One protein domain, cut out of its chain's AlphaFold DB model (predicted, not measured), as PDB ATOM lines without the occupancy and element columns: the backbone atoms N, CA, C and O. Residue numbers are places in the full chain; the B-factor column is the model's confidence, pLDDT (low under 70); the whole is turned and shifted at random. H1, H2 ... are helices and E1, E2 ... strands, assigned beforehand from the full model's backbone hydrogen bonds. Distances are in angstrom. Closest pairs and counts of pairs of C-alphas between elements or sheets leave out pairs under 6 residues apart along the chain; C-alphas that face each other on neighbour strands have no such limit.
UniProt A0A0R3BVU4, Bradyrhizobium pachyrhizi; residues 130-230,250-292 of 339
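Overview. This is residues 130 to 230 and 250 to 292 of the 339 residues of a protein of Bradyrhizobium pachyrhizi (UniProt A0A0R3BVU4). Two very long antiparallel strands, E1 and E4, make a twisted ribbon that runs most of the length of a rod. Toward one end E3 and E2 widen the ribbon, and H1 sits in the curl of the sheet; toward the other end E7 lies beside E1, short E5 and E6 lie beside E4, and H2 covers the opposite face. The printed part has 144 residues, with two named helices and seven named strands: along the chain come E1 and E2, then H1, then E3, E4, E5 and E6, then H2, and last E7; the class is mixed, helices and strands, and the strands form one branched sheet with both parallel and antiparallel neighbour pairs, in which E4 has E1 on one side and E3, E5 and E6 on the other side. The whole is loose, with a radius of gyration of the C-alphas of 19.0 A, and spans 64 by 29 by 24 A.

Arrangement. E1, residues 131 to 151, is the antiparallel neighbour of E4, residues 212 to 230, at 170 degrees, with N 133 and O 229 2.9 A apart and N 150 and O 213 2.8 A apart. On the other side of E1 lies E7, residues 280 to 292, parallel at 31 degrees, with N 136 and O 282 at 2.8 A. E2, residues 163 to 168, H1, residues 176 to 188, and E3, residues 197 to 205, form a strand-helix-strand unit, two parallel neighbour strands with a helix between, with a right-handed crossover; N 166 and O 202 are 2.9 A apart. The sheet curls round H1, whose closest C-alphas to E7 are those of Val 184 and Arg 290, 6.3 A apart. E3 and E4 form a hairpin, with N 201 and O 216 at 2.8 A. On the same side of E4 as E3 lie E5, residues 250 to 253, with N 230 and O 252 at 2.8 A, and E6, residues 263 to 265, with N 265 and O 222 at 2.8 A. H2, residues 268 to 275, is on the opposite face from H1, at a height over the sheet of 7.1 A. In H1 and H2 every O i to N i+4 pair is within hydrogen-bond range.

Along the chain. E1 begins at C-alpha 131, (183.899, 186.247, 154.001), and is 57.5 A long. E2 measures 15.6 A, H1 18.4 A and E3 26.4 A. E4 measures 54.3 A, starts at C-alpha 212, (157.326, 232.815, 137.860), and bends by 52 degrees at residue 227. E5, E6 and H2 are shorter. E7 measures 32.1 A, bends by 78 degrees at residue 289 and ends at C-alpha 292, (164.685, 218.292, 156.787).

Size, cuts and confidence. The two C-alphas farthest apart, those of Ile 130 and Glu 209, are 64.0 A apart. Residues 231 to 249 are not printed, and C-alphas 230 and 250 are 8.3 A apart across that cut. The link from E1 to E2 is long. Residues 130 to 132 have pLDDT under 70.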
ATOM      1  N   ILE A 130     183.299 181.819 154.192       52.94
ATOM      2  CA  ILE A 130     182.523 182.838 154.878       52.94
ATOM      3  C   ILE A 130     183.420 184.066 154.928       52.94
ATOM      4  O   ILE A 130     184.252 184.210 155.824       52.94
ATOM      5  N   SER A 131     183.300 184.921 153.920       61.12
ATOM      6  CA  SER A 131     183.899 186.247 154.001       61.12
ATOM      7  C   SER A 131     183.045 187.103 154.927       61.12
ATOM      8  O   SER A 131     181.813 186.984 154.934       61.12
ATOM      9  N   ALA A 132     183.706 187.963 155.704       69.25
ATOM     10  CA  ALA A 132     183.017 189.078 156.328       69.25
ATOM     11  C   ALA A 132     182.295 189.840 155.214       69.25
ATOM     12  O   ALA A 132     182.888 190.196 154.193       69.25
ATOM     13  N   ALA A 133     180.990 189.987 155.384       75.75
ATOM     14  CA  ALA A 133     180.162 190.766 154.498       75.75
ATOM     15  C   ALA A 133     179.548 191.890 155.305       75.75
ATOM     16  O   ALA A 133     179.224 191.730 156.482       75.75
ATOM     17  N   MET A 134     179.363 193.028 154.659       81.94
ATOM     18  CA  MET A 134     178.723 194.166 155.289       81.94
ATOM     19  C   MET A 134     177.526 194.579 154.451       81.94
ATOM     20  O   MET A 134     177.671 194.985 153.298       81.94
ATOM     21  N   GLN A 135     176.332 194.498 155.031       85.88
ATOM     22  CA  GLN A 135     175.178 195.174 154.454       85.88
ATOM     23  C   GLN A 135     175.171 196.600 154.972       85.88
ATOM     24  O   GLN A 135     175.089 196.834 156.172       85.88
ATOM     25  N   SER A 136     175.258 197.555 154.059       88.38
ATOM     26  CA  SER A 136     175.134 198.972 154.365       88.38
ATOM     27  C   SER A 136     173.776 199.459 153.883       88.38
ATOM     28  O   SER A 136     173.502 199.472 152.682       88.38
ATOM     29  N   MET A 137     172.913 199.860 154.810       89.62
ATOM     30  CA  MET A 137     171.698 200.602 154.492       89.62
ATOM     31  C   MET A 137     172.022 202.090 154.530       89.62
ATOM     32  O   MET A 137     172.430 202.613 155.562       89.62
ATOM     33  N   VAL A 138     171.852 202.769 153.403       94.50
ATOM     34  CA  VAL A 138     172.061 204.211 153.275       94.50
ATOM     35  C   VAL A 138     170.697 204.873 153.206       94.50
ATOM     36  O   VAL A 138     170.014 204.816 152.181       94.50
ATOM     37  N   PHE A 139     170.293 205.497 154.304       95.19
ATOM     38  CA  PHE A 139     169.100 206.324 154.361       95.19
ATOM     39  C   PHE A 139     169.431 207.692 153.769       95.19
ATOM     40  O   PHE A 139     170.245 208.432 154.315       95.19
ATOM     41  N   LEU A 140     168.835 208.005 152.628       96.94
ATOM     42  CA  LEU A 140     169.063 209.249 151.909       96.94
ATOM     43  C   LEU A 140     167.988 210.260 152.283       96.94
ATOM     44  O   LEU A 140     166.794 209.975 152.189       96.94
ATOM     45  N   LEU A 141     168.425 211.439 152.698       95.31
ATOM     46  CA  LEU A 141     167.585 212.500 153.225       95.31
ATOM     47  C   LEU A 141     167.952 213.810 152.538       95.31
ATOM     48  O   LEU A 141     169.132 214.100 152.362       95.31
ATOM     49  N   ILE A 142     166.959 214.616 152.186       96.19
ATOM     50  CA  ILE A 142     167.211 215.985 151.728       96.19
ATOM     51  C   ILE A 142     167.323 216.863 152.971       96.19
ATOM     52  O   ILE A 142     166.363 216.953 153.733       96.19
ATOM     53  N   THR A 143     168.495 217.453 153.210       92.19
ATOM     54  CA  THR A 143     168.810 218.147 154.474       92.19
ATOM     55  C   THR A 143     168.844 219.662 154.376       92.19
ATOM     56  O   THR A 143     168.662 220.349 155.373       92.19
ATOM     57  N   GLN A 144     169.094 220.189 153.183       84.62
ATOM     58  CA  GLN A 144     169.173 221.620 152.922       84.62
ATOM     59  C   GLN A 144     168.423 221.902 151.638       84.62
ATOM     60  O   GLN A 144     168.584 221.171 150.662       84.62
ATOM     61  N   THR A 145     167.604 222.948 151.654       87.19
ATOM     62  CA  THR A 145     166.844 223.398 150.491       87.19
ATOM     63  C   THR A 145     166.937 224.916 150.428       87.19
ATOM     64  O   THR A 145     166.364 225.604 151.265       87.19
ATOM     65  N   ALA A 146     167.674 225.436 149.449       94.50
ATOM     66  CA  ALA A 146     167.708 226.860 149.142       94.50
ATOM     67  C   ALA A 146     166.787 227.115 147.949       94.50
ATOM     68  O   ALA A 146     166.994 226.534 146.887       94.50
ATOM     69  N   ILE A 147     165.767 227.951 148.136       94.75
ATOM     70  CA  ILE A 147     164.748 228.242 147.125       94.75
ATOM     71  C   ILE A 147     164.914 229.686 146.672       94.75
ATOM     72  O   ILE A 147     164.902 230.600 147.495       94.75
ATOM     73  N   THR A 148     165.015 229.880 145.363       94.69
ATOM     74  CA  THR A 148     165.052 231.191 144.724       94.69
ATOM     75  C   THR A 148     163.927 231.267 143.707       94.69
ATOM     76  O   THR A 148     163.872 230.461 142.775       94.69
ATOM     77  N   VAL A 149     163.044 232.249 143.869       93.25
ATOM     78  CA  VAL A 149     162.008 232.566 142.885       93.25
ATOM     79  C   VAL A 149     162.537 233.654 141.959       93.25
ATOM     80  O   VAL A 149     163.086 234.661 142.407       93.25
ATOM     81  N   LEU A 150     162.414 233.424 140.659       91.88
ATOM     82  CA  LEU A 150     162.872 234.305 139.595       91.88
ATOM     83  C   LEU A 150     161.690 234.659 138.684       91.88
ATOM     84  O   LEU A 150     160.771 233.848 138.536       91.88
ATOM     85  N   PRO A 151     161.716 235.828 138.020       90.12
ATOM     86  CA  PRO A 151     160.806 236.079 136.913       90.12
ATOM     87  C   PRO A 151     161.056 235.054 135.799       90.12
ATOM     88  O   PRO A 151     162.210 234.739 135.484       90.12
ATOM     89  N   TYR A 152     159.981 234.533 135.207       85.31
ATOM     90  CA  TYR A 152     160.077 233.588 134.099       85.31
ATOM     91  C   TYR A 152     160.709 234.255 132.870       85.31
ATOM     92  O   TYR A 152     160.332 235.358 132.474       85.31
ATOM     93  N   VAL A 153     161.687 233.574 132.270       83.12
ATOM     94  CA  VAL A 153     162.319 233.967 131.006       83.12
ATOM     95  C   VAL A 153     162.359 232.732 130.114       83.12
ATOM     96  O   VAL A 153     163.027 231.750 130.448       83.12
ATOM     97  N   GLU A 154     161.635 232.791 129.000       80.50
ATOM     98  CA  GLU A 154     161.494 231.687 128.050       80.50
ATOM     99  C   GLU A 154     162.862 231.184 127.544       80.50
ATOM    100  O   GLU A 154     163.785 231.965 127.296       80.50
ATOM    101  N   GLY A 155     163.009 229.858 127.433       76.25
ATOM    102  CA  GLY A 155     164.175 229.197 126.833       76.25
ATOM    103  C   GLY A 155     165.464 229.176 127.665       76.25
ATOM    104  O   GLY A 155     166.470 228.640 127.208       76.25
ATOM    105  N   ARG A 156     165.487 229.733 128.885       75.75
ATOM    106  CA  ARG A 156     166.743 229.880 129.647       75.75
ATOM    107  C   ARG A 156     167.194 228.623 130.407       75.75
ATOM    108  O   ARG A 156     168.383 228.503 130.699       75.75
ATOM    109  N   PHE A 157     166.282 227.705 130.739       76.19
ATOM    110  CA  PHE A 157     166.562 226.610 131.690       76.19
ATOM    111  C   PHE A 157     166.084 225.218 131.257       76.19
ATOM    112  O   PHE A 157     166.394 224.243 131.939       76.19
ATOM    113  N   ASP A 158     165.370 225.110 130.137       75.69
ATOM    114  CA  ASP A 158     164.644 223.884 129.777       75.69
ATOM    115  C   ASP A 158     165.550 222.733 129.294       75.69
ATOM    116  O   ASP A 158     165.154 221.572 129.380       75.69
ATOM    117  N   ASP A 159     166.794 223.029 128.905       80.12
ATOM    118  CA  ASP A 159     167.702 222.058 128.278       80.12
ATOM    119  C   ASP A 159     168.910 221.658 129.139       80.12
ATOM    120  O   ASP A 159     169.844 221.030 128.636       80.12
ATOM    121  N   ASN A 160     168.949 222.007 130.432       86.81
ATOM    122  CA  ASN A 160     170.071 221.581 131.270       86.81
ATOM    123  C   ASN A 160     169.846 220.153 131.809       86.81
ATOM    124  O   ASN A 160     169.024 219.973 132.709       86.81
ATOM    125  N   PRO A 161     170.605 219.134 131.352       87.12
ATOM    126  CA  PRO A 161     170.440 217.756 131.819       87.12
ATOM    127  C   PRO A 161     170.824 217.561 133.294       87.12
ATOM    128  O   PRO A 161     170.555 216.506 133.862       87.12
ATOM    129  N   GLN A 162     171.473 218.549 133.919       90.00
ATOM    130  CA  GLN A 162     171.805 218.526 135.345       90.00
ATOM    131  C   GLN A 162     170.624 218.934 136.235       90.00
ATOM    132  O   GLN A 162     170.711 218.784 137.454       90.00
ATOM    133  N   PHE A 163     169.551 219.482 135.658       93.00
ATOM    134  CA  PHE A 163     168.395 219.945 136.417       93.00
ATOM    135  C   PHE A 163     167.327 218.859 136.500       93.00
ATOM    136  O   PHE A 163     166.974 218.212 135.514       93.00
ATOM    137  N   VAL A 164     166.753 218.705 137.690       93.38
ATOM    138  CA  VAL A 164     165.495 217.985 137.871       93.38
ATOM    139  C   VAL A 164     164.374 218.945 137.490       93.38
ATOM    140  O   VAL A 164     164.030 219.841 138.261       93.38
ATOM    141  N   ASN A 165     163.833 218.784 136.288       94.06
ATOM    142  CA  ASN A 165     162.747 219.621 135.792       94.06
ATOM    143  C   ASN A 165     161.391 219.084 136.264       94.06
ATOM    144  O   ASN A 165     161.112 217.889 136.141       94.06
ATOM    145  N   ALA A 166     160.530 219.968 136.763       94.38
ATOM    146  CA  ALA A 166     159.140 219.647 137.040       94.38
ATOM    147  C   ALA A 166     158.212 220.820 136.727       94.38
ATOM    148  O   ALA A 166     158.606 221.986 136.745       94.38
ATOM    149  N   THR A 167     156.955 220.484 136.468       93.94
ATOM    150  CA  THR A 167     155.928 221.451 136.100       93.94
ATOM    151  C   THR A 167     154.813 221.432 137.141       93.94
ATOM    152  O   THR A 167     154.361 220.358 137.543       93.94
ATOM    153  N   LEU A 168     154.370 222.610 137.576       93.94
ATOM    154  CA  LEU A 168     153.220 222.795 138.460       93.94
ATOM    155  C   LEU A 168     152.080 223.453 137.690       93.94
ATOM    156  O   LEU A 168     152.294 224.420 136.971       93.94
ATOM    157  N   ASP A 169     150.857 222.972 137.869       95.75
ATOM    158  CA  ASP A 169     149.676 223.611 137.285       95.75
ATOM    159  C   ASP A 169     149.184 224.751 138.193       95.75
ATOM    160  O   ASP A 169     148.236 224.594 138.960       95.75
ATOM    161  N   LEU A 170     149.920 225.867 138.192       92.94
ATOM    162  CA  LEU A 170     149.644 227.050 139.013       92.94
ATOM    163  C   LEU A 170     149.925 228.331 138.220       92.94
ATOM    164  O   LEU A 170     151.050 228.532 137.763       92.94
ATOM    165  N   LEU A 171     148.935 229.219 138.110       93.81
ATOM    166  CA  LEU A 171     149.133 230.542 137.508       93.81
ATOM    167  C   LEU A 171     150.026 231.423 138.387       93.81
ATOM    168  O   LEU A 171     151.028 231.972 137.934       93.81
ATOM    169  N   ASP A 172     149.658 231.512 139.665       96.31
ATOM    170  CA  ASP A 172     150.310 232.356 140.661       96.31
ATOM    171  C   ASP A 172     151.550 231.690 141.266       96.31
ATOM    172  O   ASP A 172     151.704 230.464 141.243       96.31
ATOM    173  N   GLU A 173     152.423 232.515 141.852       95.69
ATOM    174  CA  GLU A 173     153.628 232.055 142.540       95.69
ATOM    175  C   GLU A 173     153.278 231.058 143.667       95.69
ATOM    176  O   GLU A 173     152.458 231.365 144.542       95.69
ATOM    177  N   PRO A 174     153.892 229.860 143.690       95.00
ATOM    178  CA  PRO A 174     153.622 228.867 144.718       95.00
ATOM    179  C   PRO A 174     154.148 229.314 146.086       95.00
ATOM    180  O   PRO A 174     155.289 229.744 146.238       95.00
ATOM    181  N   SER A 175     153.346 229.105 147.128       95.75
ATOM    182  CA  SER A 175     153.783 229.308 148.511       95.75
ATOM    183  C   SER A 175     154.917 228.348 148.906       95.75
ATOM    184  O   SER A 175     155.028 227.233 148.388       95.75
ATOM    185  N   GLY A 176     155.720 228.728 149.906       93.44
ATOM    186  CA  GLY A 176     156.782 227.870 150.457       93.44
ATOM    187  C   GLY A 176     156.327 226.433 150.787       93.44
ATOM    188  O   GLY A 176     156.966 225.482 150.335       93.44
ATOM    189  N   PRO A 177     155.196 226.219 151.490       93.88
ATOM    190  CA  PRO A 177     154.638 224.884 151.723       93.88
ATOM    191  C   PRO A 177     154.312 224.084 150.453       93.88
ATOM    192  O   PRO A 177     154.520 222.866 150.427       93.88
ATOM    193  N   GLN A 178     153.808 224.737 149.398       94.50
ATOM    194  CA  GLN A 178     153.548 224.084 148.109       94.50
ATOM    195  C   GLN A 178     154.862 223.651 147.452       94.50
ATOM    196  O   GLN A 178     154.967 222.509 147.003       94.50
ATOM    197  N   LEU A 179     155.886 224.509 147.485       95.56
ATOM    198  CA  LEU A 179     157.221 224.204 146.969       95.56
ATOM    199  C   LEU A 179     157.874 223.030 147.705       95.56
ATOM    200  O   LEU A 179     158.297 222.066 147.070       95.56
ATOM    201  N   LEU A 180     157.885 223.045 149.040       94.88
ATOM    202  CA  LEU A 180     158.425 221.938 149.837       94.88
ATOM    203  C   LEU A 180     157.673 220.623 149.574       94.88
ATOM    204  O   LEU A 180     158.280 219.556 149.492       94.88
ATOM    205  N   SER A 181     156.351 220.686 149.400       94.81
ATOM    206  CA  SER A 181     155.535 219.510 149.080       94.81
ATOM    207  C   SER A 181     155.820 218.965 147.680       94.81
ATOM    208  O   SER A 181     155.874 217.747 147.502       94.81
ATOM    209  N   CYS A 182     156.059 219.845 146.703       95.69
ATOM    210  CA  CYS A 182     156.516 219.459 145.370       95.69
ATOM    211  C   CYS A 182     157.873 218.742 145.439       95.69
ATOM    212  O   CYS A 182     158.016 217.657 144.880       95.69
ATOM    213  N   ILE A 183     158.835 219.275 146.198       96.19
ATOM    214  CA  ILE A 183     160.159 218.654 146.360       96.19
ATOM    215  C   ILE A 183     160.045 217.265 147.009       96.19
ATOM    216  O   ILE A 183     160.661 216.318 146.522       96.19
ATOM    217  N   VAL A 184     159.209 217.092 148.046       95.56
ATOM    218  CA  VAL A 184     158.914 215.758 148.620       95.56
ATOM    219  C   VAL A 184     158.345 214.820 147.559       95.56
ATOM    220  O   VAL A 184     158.735 213.658 147.489       95.56
ATOM    221  N   TRP A 185     157.407 215.294 146.740       95.75
ATOM    222  CA  TRP A 185     156.799 214.478 145.693       95.75
ATOM    223  C   TRP A 185     157.828 214.055 144.635       95.75
ATOM    224  O   TRP A 185     157.894 212.872 144.294       95.75
ATOM    225  N   LEU A 186     158.685 214.972 144.178       96.31
ATOM    226  CA  LEU A 186     159.779 214.669 143.249       96.31
ATOM    227  C   LEU A 186     160.767 213.666 143.842       96.31
ATOM    228  O   LEU A 186     161.189 212.727 143.165       96.31
ATOM    229  N   TRP A 187     161.095 213.830 145.123       96.31
ATOM    230  CA  TRP A 187     161.930 212.895 145.859       96.31
ATOM    231  C   TRP A 187     161.304 211.499 145.890       96.31
ATOM    232  O   TRP A 187     161.937 210.529 145.475       96.31
ATOM    233  N   MET A 188     160.043 211.389 146.307       94.44
ATOM    234  CA  MET A 188     159.362 210.106 146.497       94.44
ATOM    235  C   MET A 188     159.083 209.349 145.198       94.44
ATOM    236  O   MET A 188     159.138 208.121 145.202       94.44
ATOM    237  N   ASN A 189     158.846 210.054 144.090       95.75
ATOM    238  CA  ASN A 189     158.671 209.431 142.771       95.75
ATOM    239  C   ASN A 189     159.995 209.177 142.039       95.75
ATOM    240  O   ASN A 189     160.006 208.657 140.928       95.75
ATOM    241  N   GLY A 190     161.115 209.529 142.667       95.75
ATOM    242  CA  GLY A 190     162.448 209.265 142.156       95.75
ATOM    243  C   GLY A 190     162.904 210.149 141.004       95.75
ATOM    244  O   GLY A 190     163.879 209.791 140.348       95.75
ATOM    245  N   ALA A 191     162.260 211.302 140.807       96.19
ATOM    246  CA  ALA A 191     162.742 212.334 139.893       96.19
ATOM    247  C   ALA A 191     164.085 212.916 140.367       96.19
ATOM    248  O   ALA A 191     164.963 213.193 139.555       96.19
ATOM    249  N   ILE A 192     164.275 213.039 141.686       96.94
ATOM    250  CA  ILE A 192     165.574 213.378 142.276       96.94
ATOM    251  C   ILE A 192     166.412 212.083 142.419       96.94
ATOM    252  O   ILE A 192     165.947 211.112 143.049       96.94
ATOM    253  N   PRO A 193     167.639 212.036 141.854       96.50
ATOM    254  CA  PRO A 193     168.507 210.860 141.905       96.50
ATOM    255  C   PRO A 193     168.874 210.439 143.330       96.50
ATOM    256  O   PRO A 193     169.010 211.261 144.232       96.50
ATOM    257  N   LEU A 194     169.128 209.143 143.532       96.88
ATOM    258  CA  LEU A 194     169.627 208.605 144.806       96.88
ATOM    259  C   LEU A 194     171.126 208.861 145.009       96.88
ATOM    260  O   LEU A 194     171.800 207.989 145.543       96.88
ATOM    261  N   ILE A 195     171.660 209.991 144.549       97.31
ATOM    262  CA  ILE A 195     173.092 210.311 144.593       97.31
ATOM    263  C   ILE A 195     173.329 211.320 145.720       97.31
ATOM    264  O   ILE A 195     172.631 212.327 145.797       97.31
ATOM    265  N   ILE A 196     174.288 211.051 146.606       97.94
ATOM    266  CA  ILE A 196     174.669 211.975 147.681       97.94
ATOM    267  C   ILE A 196     175.339 213.201 147.058       97.94
ATOM    268  O   ILE A 196     176.267 213.067 146.262       97.94
ATOM    269  N   GLY A 197     174.885 214.392 147.435       97.19
ATOM    270  CA  GLY A 197     175.405 215.648 146.906       97.19
ATOM    271  C   GLY A 197     174.315 216.679 146.645       97.19
ATOM    272  O   GLY A 197     173.185 216.551 147.120       97.19
ATOM    273  N   GLN A 198     174.680 217.725 145.909       97.56
ATOM    274  CA  GLN A 198     173.764 218.800 145.540       97.56
ATOM    275  C   GLN A 198     173.009 218.468 144.255       97.56
ATOM    276  O   GLN A 198     173.589 217.971 143.292       97.56
ATOM    277  N   HIS A 199     171.722 218.803 144.242       96.75
ATOM    278  CA  HIS A 199     170.818 218.650 143.110       96.75
ATOM    279  C   HIS A 199     170.070 219.953 142.891       96.75
ATOM    280  O   HIS A 199     169.564 220.553 143.841       96.75
ATOM    281  N   ILE A 200     169.987 220.374 141.634       97.00
ATOM    282  CA  ILE A 200     169.270 221.582 141.247       97.00
ATOM    283  C   ILE A 200     167.924 221.165 140.661       97.00
ATOM    284  O   ILE A 200     167.858 220.342 139.751       97.00
ATOM    285  N   ILE A 201     166.853 221.729 141.203       96.38
ATOM    286  CA  ILE A 201     165.477 221.508 140.779       96.38
ATOM    287  C   ILE A 201     164.992 222.790 140.106       96.38
ATOM    288  O   ILE A 201     165.122 223.877 140.669       96.38
ATOM    289  N   SER A 202     164.431 222.640 138.915       95.81
ATOM    290  CA  SER A 202     163.811 223.704 138.132       95.81
ATOM    291  C   SER A 202     162.310 223.438 138.102       95.81
ATOM    292  O   SER A 202     161.861 222.408 137.591       95.81
ATOM    293  N   LEU A 203     161.535 224.327 138.721       95.50
ATOM    294  CA  LEU A 203     160.079 224.262 138.746       95.50
ATOM    295  C   LEU A 203     159.519 225.414 137.918       95.50
ATOM    296  O   LEU A 203     159.834 226.581 138.166       95.50
ATOM    297  N   LYS A 204     158.640 225.091 136.975       94.50
ATOM    298  CA  LYS A 204     157.915 226.076 136.167       94.50
ATOM    299  C   LYS A 204     156.416 225.823 136.193       94.50
ATOM    300  O   LYS A 204     155.975 224.735 136.574       94.50
ATOM    301  N   SER A 205     155.641 226.815 135.781       94.69
ATOM    302  CA  SER A 205     154.213 226.611 135.573       94.69
ATOM    303  C   SER A 205     153.938 225.806 134.301       94.69
ATOM    304  O   SER A 205     154.710 225.854 133.343       94.69
ATOM    305  N   ALA A 206     152.828 225.067 134.292       94.38
ATOM    306  CA  ALA A 206     152.223 224.513 133.083       94.38
ATOM    307  C   ALA A 206     151.459 225.575 132.275       94.38
ATOM    308  O   ALA A 206     151.137 225.329 131.118       94.38
ATOM    309  N   GLN A 207     151.142 226.715 132.895       94.75
ATOM    310  CA  GLN A 207     150.351 227.789 132.304       94.75
ATOM    311  C   GLN A 207     151.283 228.801 131.640       94.75
ATOM    312  O   GLN A 207     152.219 229.292 132.273       94.75
ATOM    313  N   GLU A 208     151.038 229.097 130.363       92.12
ATOM    314  CA  GLU A 208     151.892 229.975 129.553       92.12
ATOM    315  C   GLU A 208     151.917 231.416 130.086       92.12
ATOM    316  O   GLU A 208     152.906 232.124 129.910       92.12
ATOM    317  N   GLU A 209     150.857 231.851 130.776       93.75
ATOM    318  CA  GLU A 209     150.754 233.200 131.337       93.75
ATOM    319  C   GLU A 209     151.521 233.387 132.656       93.75
ATOM    320  O   GLU A 209     151.628 234.512 133.154       93.75
ATOM    321  N   ALA A 210     152.046 232.314 133.252       92.50
ATOM    322  CA  ALA A 210     152.729 232.397 134.533       92.50
ATOM    323  C   ALA A 210     154.062 233.151 134.419       92.50
ATOM    324  O   ALA A 210     154.935 232.834 133.613       92.50
ATOM    325  N   THR A 211     154.264 234.124 135.305       93.75
ATOM    326  CA  THR A 211     155.458 234.984 135.294       93.75
ATOM    327  C   THR A 211     156.549 234.523 136.258       93.75
ATOM    328  O   THR A 211     157.488 235.276 136.521       93.75
ATOM    329  N   TRP A 212     156.435 233.318 136.817       94.06
ATOM    330  CA  TRP A 212     157.326 232.815 137.860       94.06
ATOM    331  C   TRP A 212     158.102 231.573 137.411       94.06
ATOM    332  O   TRP A 212     157.641 230.750 136.620       94.06
ATOM    333  N   HIS A 213     159.306 231.433 137.955       93.94
ATOM    334  CA  HIS A 213     160.166 230.269 137.812       93.94
ATOM    335  C   HIS A 213     160.871 230.030 139.147       93.94
ATOM    336  O   HIS A 213     161.386 230.975 139.745       93.94
ATOM    337  N   VAL A 214     160.919 228.789 139.628       95.75
ATOM    338  CA  VAL A 214     161.579 228.472 140.900       95.75
ATOM    339  C   VAL A 214     162.789 227.591 140.664       95.75
ATOM    340  O   VAL A 214     162.689 226.494 140.124       95.75
ATOM    341  N   MET A 215     163.930 228.063 141.155       96.38
ATOM    342  CA  MET A 215     165.158 227.291 141.264       96.38
ATOM    343  C   MET A 215     165.326 226.853 142.715       96.38
ATOM    344  O   MET A 215     165.410 227.696 143.608       96.38
ATOM    345  N   ALA A 216     165.398 225.549 142.963       96.12
ATOM    346  CA  ALA A 216     165.685 225.013 144.286       96.12
ATOM    347  C   ALA A 216     166.970 224.181 144.271       96.12
ATOM    348  O   ALA A 216     167.078 223.196 143.546       96.12
ATOM    349  N   THR A 217     167.938 224.547 145.106       97.00
ATOM    350  CA  THR A 217     169.133 223.735 145.352       97.00
ATOM    351  C   THR A 217     168.884 222.874 146.577       97.00
ATOM    352  O   THR A 217     168.663 223.397 147.670       97.00
ATOM    353  N   THR A 218     168.929 221.558 146.399       96.44
ATOM    354  CA  THR A 218     168.730 220.579 147.469       96.44
ATOM    355  C   THR A 218     169.999 219.775 147.717       96.44
ATOM    356  O   THR A 218     170.693 219.409 146.774       96.44
ATOM    357  N   THR A 219     170.304 219.474 148.978       97.44
ATOM    358  CA  THR A 219     171.417 218.585 149.341       97.44
ATOM    359  C   THR A 219     170.869 217.242 149.801       97.44
ATOM    360  O   THR A 219     170.195 217.168 150.829       97.44
ATOM    361  N   VAL A 220     171.185 216.171 149.073       97.69
ATOM    362  CA  VAL A 220     170.929 214.788 149.490       97.69
ATOM    363  C   VAL A 220     172.096 214.328 150.361       97.69
ATOM    364  O   VAL A 220     173.229 214.222 149.896       97.69
ATOM    365  N   THR A 221     171.829 214.053 151.634       96.75
ATOM    366  CA  THR A 221     172.778 213.498 152.609       96.75
ATOM    367  C   THR A 221     172.470 212.025 152.862       96.75
ATOM    368  O   THR A 221     171.305 211.640 152.957       96.75
ATOM    369  N   GLY A 222     173.504 211.194 152.988       96.69
ATOM    370  CA  GLY A 222     173.365 209.799 153.396       96.69
ATOM    371  C   GLY A 222     173.566 209.617 154.898       96.69
ATOM    372  O   GLY A 222     174.473 210.195 155.485       96.69
ATOM    373  N   LEU A 223     172.749 208.772 155.518       95.25
ATOM    374  CA  LEU A 223     172.968 208.220 156.852       95.25
ATOM    375  C   LEU A 223     173.165 206.713 156.690       95.25
ATOM    376  O   LEU A 223     172.242 206.012 156.277       95.25
ATOM    377  N   ILE A 224     174.371 206.216 156.955       94.56
ATOM    378  CA  ILE A 224     174.707 204.800 156.791       94.56
ATOM    379  C   ILE A 224     174.504 204.042 158.105       94.56
ATOM    380  O   ILE A 224     174.998 204.454 159.155       94.56
ATOM    381  N   ALA A 225     173.787 202.925 158.028       91.31
ATOM    382  CA  ALA A 225     173.769 201.873 159.032       91.31
ATOM    383  C   ALA A 225     174.428 200.626 158.440       91.31
ATOM    384  O   ALA A 225     174.020 200.160 157.375       91.31
ATOM    385  N   SER A 226     175.414 200.071 159.139       88.88
ATOM    386  CA  SER A 226     176.104 198.856 158.709       88.88
ATOM    387  C   SER A 226     175.715 197.674 159.580       88.88
ATOM    388  O   SER A 226     175.712 197.764 160.806       88.88
ATOM    389  N   VAL A 227     175.416 196.556 158.930       86.44
ATOM    390  CA  VAL A 227     175.078 195.287 159.564       86.44
ATOM    391  C   VAL A 227     176.141 194.271 159.169       86.44
ATOM    392  O   VAL A 227     176.329 194.033 157.967       86.44
ATOM    393  N   PRO A 228     176.850 193.675 160.141       84.25
ATOM    394  CA  PRO A 228     177.757 192.587 159.841       84.25
ATOM    395  C   PRO A 228     176.961 191.378 159.344       84.25
ATOM    396  O   PRO A 228     175.827 191.112 159.752       84.25
ATOM    397  N   GLY A 229     177.567 190.632 158.440       83.75
ATOM    398  CA  GLY A 229     176.998 189.415 157.909       83.75
ATOM    399  C   GLY A 229     178.061 188.476 157.385       83.75
ATOM    400  O   GLY A 229     179.265 188.742 157.401       83.75
ATOM    401  N   THR A 230     177.577 187.346 156.907       78.06
ATOM    402  CA  THR A 230     178.366 186.317 156.264       78.06
ATOM    403  C   THR A 230     177.926 186.205 154.820       78.06
ATOM    404  O   THR A 230     176.736 186.178 154.513       78.06
ATOM    405  N   SER A 250     174.929 183.564 148.421       76.19
ATOM    406  CA  SER A 250     174.072 183.730 149.587       76.19
ATOM    407  C   SER A 250     174.746 184.676 150.564       76.19
ATOM    408  O   SER A 250     175.955 184.609 150.785       76.19
ATOM    409  N   ALA A 251     173.958 185.577 151.135       77.25
ATOM    410  CA  ALA A 251     174.395 186.465 152.192       77.25
ATOM    411  C   ALA A 251     173.406 186.369 153.351       77.25
ATOM    412  O   ALA A 251     172.190 186.384 153.153       77.25
ATOM    413  N   LYS A 252     173.932 186.270 154.567       80.06
ATOM    414  CA  LYS A 252     173.158 186.237 155.799       80.06
ATOM    415  C   LYS A 252     173.657 187.343 156.712       80.06
ATOM    416  O   LYS A 252     174.799 187.314 157.152       80.06
ATOM    417  N   PHE A 253     172.790 188.294 157.013       82.00
ATOM    418  CA  PHE A 253     173.109 189.409 157.897       82.00
ATOM    419  C   PHE A 253     172.558 189.148 159.294       82.00
ATOM    420  O   PHE A 253     171.556 188.445 159.459       82.00
ATOM    421  N   GLU A 254     173.253 189.657 160.307       84.81
ATOM    422  CA  GLU A 254     172.791 189.558 161.685       84.81
ATOM    423  C   GLU A 254     171.542 190.421 161.895       84.81
ATOM    424  O   GLU A 254     171.398 191.501 161.328       84.81
ATOM    425  N   GLU A 255     170.613 189.942 162.722       84.44
ATOM    426  CA  GLU A 255     169.481 190.767 163.128       84.44
ATOM    427  C   GLU A 255     169.988 191.890 164.035       84.44
ATOM    428  O   GLU A 255     170.649 191.646 165.049       84.44
ATOM    429  N   ILE A 256     169.666 193.130 163.678       79.81
ATOM    430  CA  ILE A 256     170.092 194.297 164.440       79.81
ATOM    431  C   ILE A 256     169.276 194.351 165.733       79.81
ATOM    432  O   ILE A 256     168.090 194.679 165.728       79.81
ATOM    433  N   LYS A 257     169.921 194.044 166.859       84.19
ATOM    434  CA  LYS A 257     169.320 194.167 168.189       84.19
ATOM    435  C   LYS A 257     169.686 195.519 168.792       84.19
ATOM    436  O   LYS A 257     170.799 195.694 169.279       84.19
ATOM    437  N   GLY A 258     168.739 196.454 168.794       84.25
ATOM    438  CA  GLY A 258     168.893 197.768 169.426       84.25
ATOM    439  C   GLY A 258     168.812 198.943 168.446       84.25
ATOM    440  O   GLY A 258     168.422 198.758 167.292       84.25
ATOM    441  N   PRO A 259     169.119 200.169 168.910       82.31
ATOM    442  CA  PRO A 259     169.094 201.355 168.061       82.31
ATOM    443  C   PRO A 259     170.175 201.278 166.976       82.31
ATOM    444  O   PRO A 259     171.295 200.839 167.229       82.31
ATOM    445  N   LEU A 260     169.837 201.737 165.769       82.69
ATOM    446  CA  LEU A 260     170.790 201.847 164.668       82.69
ATOM    447  C   LEU A 260     171.782 202.975 164.950       82.69
ATOM    448  O   LEU A 260     171.382 204.129 165.106       82.69
ATOM    449  N   THR A 261     173.074 202.657 164.952       87.31
ATOM    450  CA  THR A 261     174.118 203.682 164.900       87.31
ATOM    451  C   THR A 261     174.224 204.181 163.467       87.31
ATOM    452  O   THR A 261     174.625 203.438 162.573       87.31
ATOM    453  N   LEU A 262     173.842 205.436 163.258       92.00
ATOM    454  CA  LEU A 262     173.878 206.083 161.954       92.00
ATOM    455  C   LEU A 262     175.124 206.953 161.850       92.00
ATOM    456  O   LEU A 262     175.343 207.829 162.686       92.00
ATOM    457  N   GLN A 263     175.920 206.738 160.807       93.31
ATOM    458  CA  GLN A 263     177.031 207.619 160.471       93.31
ATOM    459  C   GLN A 263     176.622 208.530 159.301       93.31
ATOM    460  O   GLN A 263     176.114 208.036 158.293       93.31
ATOM    461  N   PRO A 264     176.813 209.855 159.389       94.69
ATOM    462  CA  PRO A 264     176.557 210.736 158.260       94.69
ATOM    463  C   PRO A 264     177.614 210.565 157.168       94.69
ATOM    464  O   PRO A 264     178.802 210.385 157.443       94.69
ATOM    465  N   VAL A 265     177.166 210.650 155.919       95.88
ATOM    466  CA  VAL A 265     177.982 210.577 154.711       95.88
ATOM    467  C   VAL A 265     177.546 211.693 153.767       95.88
ATOM    468  O   VAL A 265     176.382 211.779 153.372       95.88
ATOM    469  N   THR A 266     178.486 212.569 153.429       94.00
ATOM    470  CA  THR A 266     178.218 213.823 152.709       94.00
ATOM    471  C   THR A 266     178.629 213.795 151.239       94.00
ATOM    472  O   THR A 266     178.322 214.743 150.522       94.00
ATOM    473  N   SER A 267     179.282 212.727 150.769       96.88
ATOM    474  CA  SER A 267     179.615 212.543 149.353       96.88
ATOM    475  C   SER A 267     179.624 211.069 148.939       96.88
ATOM    476  O   SER A 267     179.702 210.167 149.781       96.88
ATOM    477  N   GLU A 268     179.561 210.815 147.631       96.81
ATOM    478  CA  GLU A 268     179.668 209.464 147.068       96.81
ATOM    479  C   GLU A 268     181.055 208.850 147.282       96.81
ATOM    480  O   GLU A 268     181.172 207.649 147.522       96.81
ATOM    481  N   GLU A 269     182.114 209.658 147.277       96.69
ATOM    482  CA  GLU A 269     183.478 209.205 147.564       96.69
ATOM    483  C   GLU A 269     183.605 208.731 149.014       96.69
ATOM    484  O   GLU A 269     184.206 207.685 149.280       96.69
ATOM    485  N   ALA A 270     183.001 209.459 149.960       95.31
ATOM    486  CA  ALA A 270     182.958 209.054 151.359       95.31
ATOM    487  C   ALA A 270     182.162 207.749 151.540       95.31
ATOM    488  O   ALA A 270     182.615 206.851 152.255       95.31
ATOM    489  N   LEU A 271     181.025 207.599 150.844       94.56
ATOM    490  CA  LEU A 271     180.245 206.357 150.854       94.56
ATOM    491  C   LEU A 271     181.046 205.190 150.275       94.56
ATOM    492  O   LEU A 271     181.114 204.122 150.882       94.56
ATOM    493  N   SER A 272     181.686 205.410 149.128       93.62
ATOM    494  CA  SER A 272     182.540 204.432 148.462       93.62
ATOM    495  C   SER A 272     183.686 203.994 149.373       93.62
ATOM    496  O   SER A 272     183.918 202.800 149.533       93.62
ATOM    497  N   THR A 273     184.338 204.931 150.064       92.94
ATOM    498  CA  THR A 273     185.428 204.628 151.003       92.94
ATOM    499  C   THR A 273     184.959 203.736 152.150       92.94
ATOM    500  O   THR A 273     185.694 202.849 152.566       92.94
ATOM    501  N   ILE A 274     183.739 203.936 152.661       89.06
ATOM    502  CA  ILE A 274     183.162 203.075 153.704       89.06
ATOM    503  C   ILE A 274     182.801 201.700 153.130       89.06
ATOM    504  O   ILE A 274     183.135 200.685 153.737       89.06
ATOM    505  N   ALA A 275     182.165 201.658 151.957       87.19
ATOM    506  CA  ALA A 275     181.725 200.421 151.319       87.19
ATOM    507  C   ALA A 275     182.894 199.511 150.896       87.19
ATOM    508  O   ALA A 275     182.765 198.293 150.974       87.19
ATOM    509  N   HIS A 276     184.036 200.077 150.497       86.19
ATOM    510  CA  HIS A 276     185.216 199.317 150.062       86.19
ATOM    511  C   HIS A 276     186.116 198.839 151.210       86.19
ATOM    512  O   HIS A 276     187.100 198.149 150.951       86.19
ATOM    513  N   LYS A 277     185.816 199.182 152.474       85.44
ATOM    514  CA  LYS A 277     186.574 198.648 153.622       85.44
ATOM    515  C   LYS A 277     186.447 197.134 153.744       85.44
ATOM    516  O   LYS A 277     187.382 196.492 154.208       85.44
ATOM    517  N   GLU A 278     185.312 196.588 153.321       78.94
ATOM    518  CA  GLU A 278     185.054 195.154 153.322       78.94
ATOM    519  C   GLU A 278     185.077 194.620 151.885       78.94
ATOM    520  O   GLU A 278     184.548 195.273 150.982       78.94
ATOM    521  N   PRO A 279     185.653 193.427 151.646       71.38
ATOM    522  CA  PRO A 279     185.796 192.864 150.302       71.38
ATOM    523  C   PRO A 279     184.447 192.582 149.627       71.38
ATOM    524  O   PRO A 279     184.379 192.525 148.403       71.38
ATOM    525  N   MET A 280     183.381 192.416 150.418       77.62
ATOM    526  CA  MET A 280     182.017 192.203 149.946       77.62
ATOM    527  C   MET A 280     181.056 193.109 150.718       77.62
ATOM    528  O   MET A 280     180.683 192.819 151.859       77.62
ATOM    529  N   SER A 281     180.627 194.203 150.089       82.25
ATOM    530  CA  SER A 281     179.606 195.091 150.640       82.25
ATOM    531  C   SER A 281     178.358 195.127 149.765       82.25
ATOM    532  O   SER A 281     178.417 195.247 148.541       82.25
ATOM    533  N   LEU A 282     177.197 195.008 150.409       84.25
ATOM    534  CA  LEU A 282     175.900 195.219 149.775       84.25
ATOM    535  C   LEU A 282     175.371 196.577 150.224       84.25
ATOM    536  O   LEU A 282     174.977 196.738 151.378       84.25
ATOM    537  N   VAL A 283     175.342 197.550 149.316       90.75
ATOM    538  CA  VAL A 283     174.820 198.891 149.603       90.75
ATOM    539  C   VAL A 283     173.374 198.983 149.126       90.75
ATOM    540  O   VAL A 283     173.096 198.915 147.933       90.75
ATOM    541  N   THR A 284     172.442 199.159 150.060       90.00
ATOM    542  CA  THR A 284     171.028 199.424 149.763       90.00
ATOM    543  C   THR A 284     170.719 200.880 150.066       90.00
ATOM    544  O   THR A 284     170.960 201.343 151.177       90.00
ATOM    545  N   ARG A 285     170.173 201.609 149.092       95.50
ATOM    546  CA  ARG A 285     169.782 203.015 149.255       95.50
ATOM    547  C   ARG A 285     168.282 203.107 149.507       95.50
ATOM    548  O   ARG A 285     167.496 202.540 148.753       95.50
ATOM    549  N   VAL A 286     167.891 203.827 150.551       93.88
ATOM    550  CA  VAL A 286     166.494 203.993 150.965       93.88
ATOM    551  C   VAL A 286     166.165 205.475 151.002       93.88
ATOM    552  O   VAL A 286     166.863 206.247 151.657       93.88
ATOM    553  N   ARG A 287     165.088 205.882 150.325       95.88
ATOM    554  CA  ARG A 287     164.575 207.251 150.435       95.88
ATOM    555  C   ARG A 287     163.926 207.453 151.797       95.88
ATOM    556  O   ARG A 287     162.989 206.733 152.140       95.88
ATOM    557  N   VAL A 288     164.389 208.448 152.543       95.44
ATOM    558  CA  VAL A 288     163.675 208.935 153.722       95.44
ATOM    559  C   VAL A 288     162.518 209.799 153.237       95.44
ATOM    560  O   VAL A 288     162.750 210.708 152.444       95.44
ATOM    561  N   PRO A 289     161.271 209.556 153.655       93.00
ATOM    562  CA  PRO A 289     160.137 210.048 152.886       93.00
ATOM    563  C   PRO A 289     159.679 211.465 153.298       93.00
ATOM    564  O   PRO A 289     158.556 211.878 153.006       93.00
ATOM    565  N   ARG A 290     160.566 212.217 153.962       93.31
ATOM    566  CA  ARG A 290     160.407 213.611 154.400       93.31
ATOM    567  C   ARG A 290     161.713 214.374 154.145       93.31
ATOM    568  O   ARG A 290     162.780 213.767 154.098       93.31
ATOM    569  N   LEU A 291     161.629 215.692 153.989       93.81
ATOM    570  CA  LEU A 291     162.793 216.591 153.920       93.81
ATOM    571  C   LEU A 291     163.115 217.091 155.327       93.81
ATOM    572  O   LEU A 291     162.196 217.202 156.129       93.81
ATOM    573  N   VAL A 292     164.358 217.456 155.621       93.88
ATOM    574  CA  VAL A 292     164.685 218.292 156.787       93.88
ATOM    575  C   VAL A 292     164.632 219.749 156.355       93.88
ATOM    576  O   VAL A 292     165.163 220.120 155.310       93.88
TER     577      VAL A 292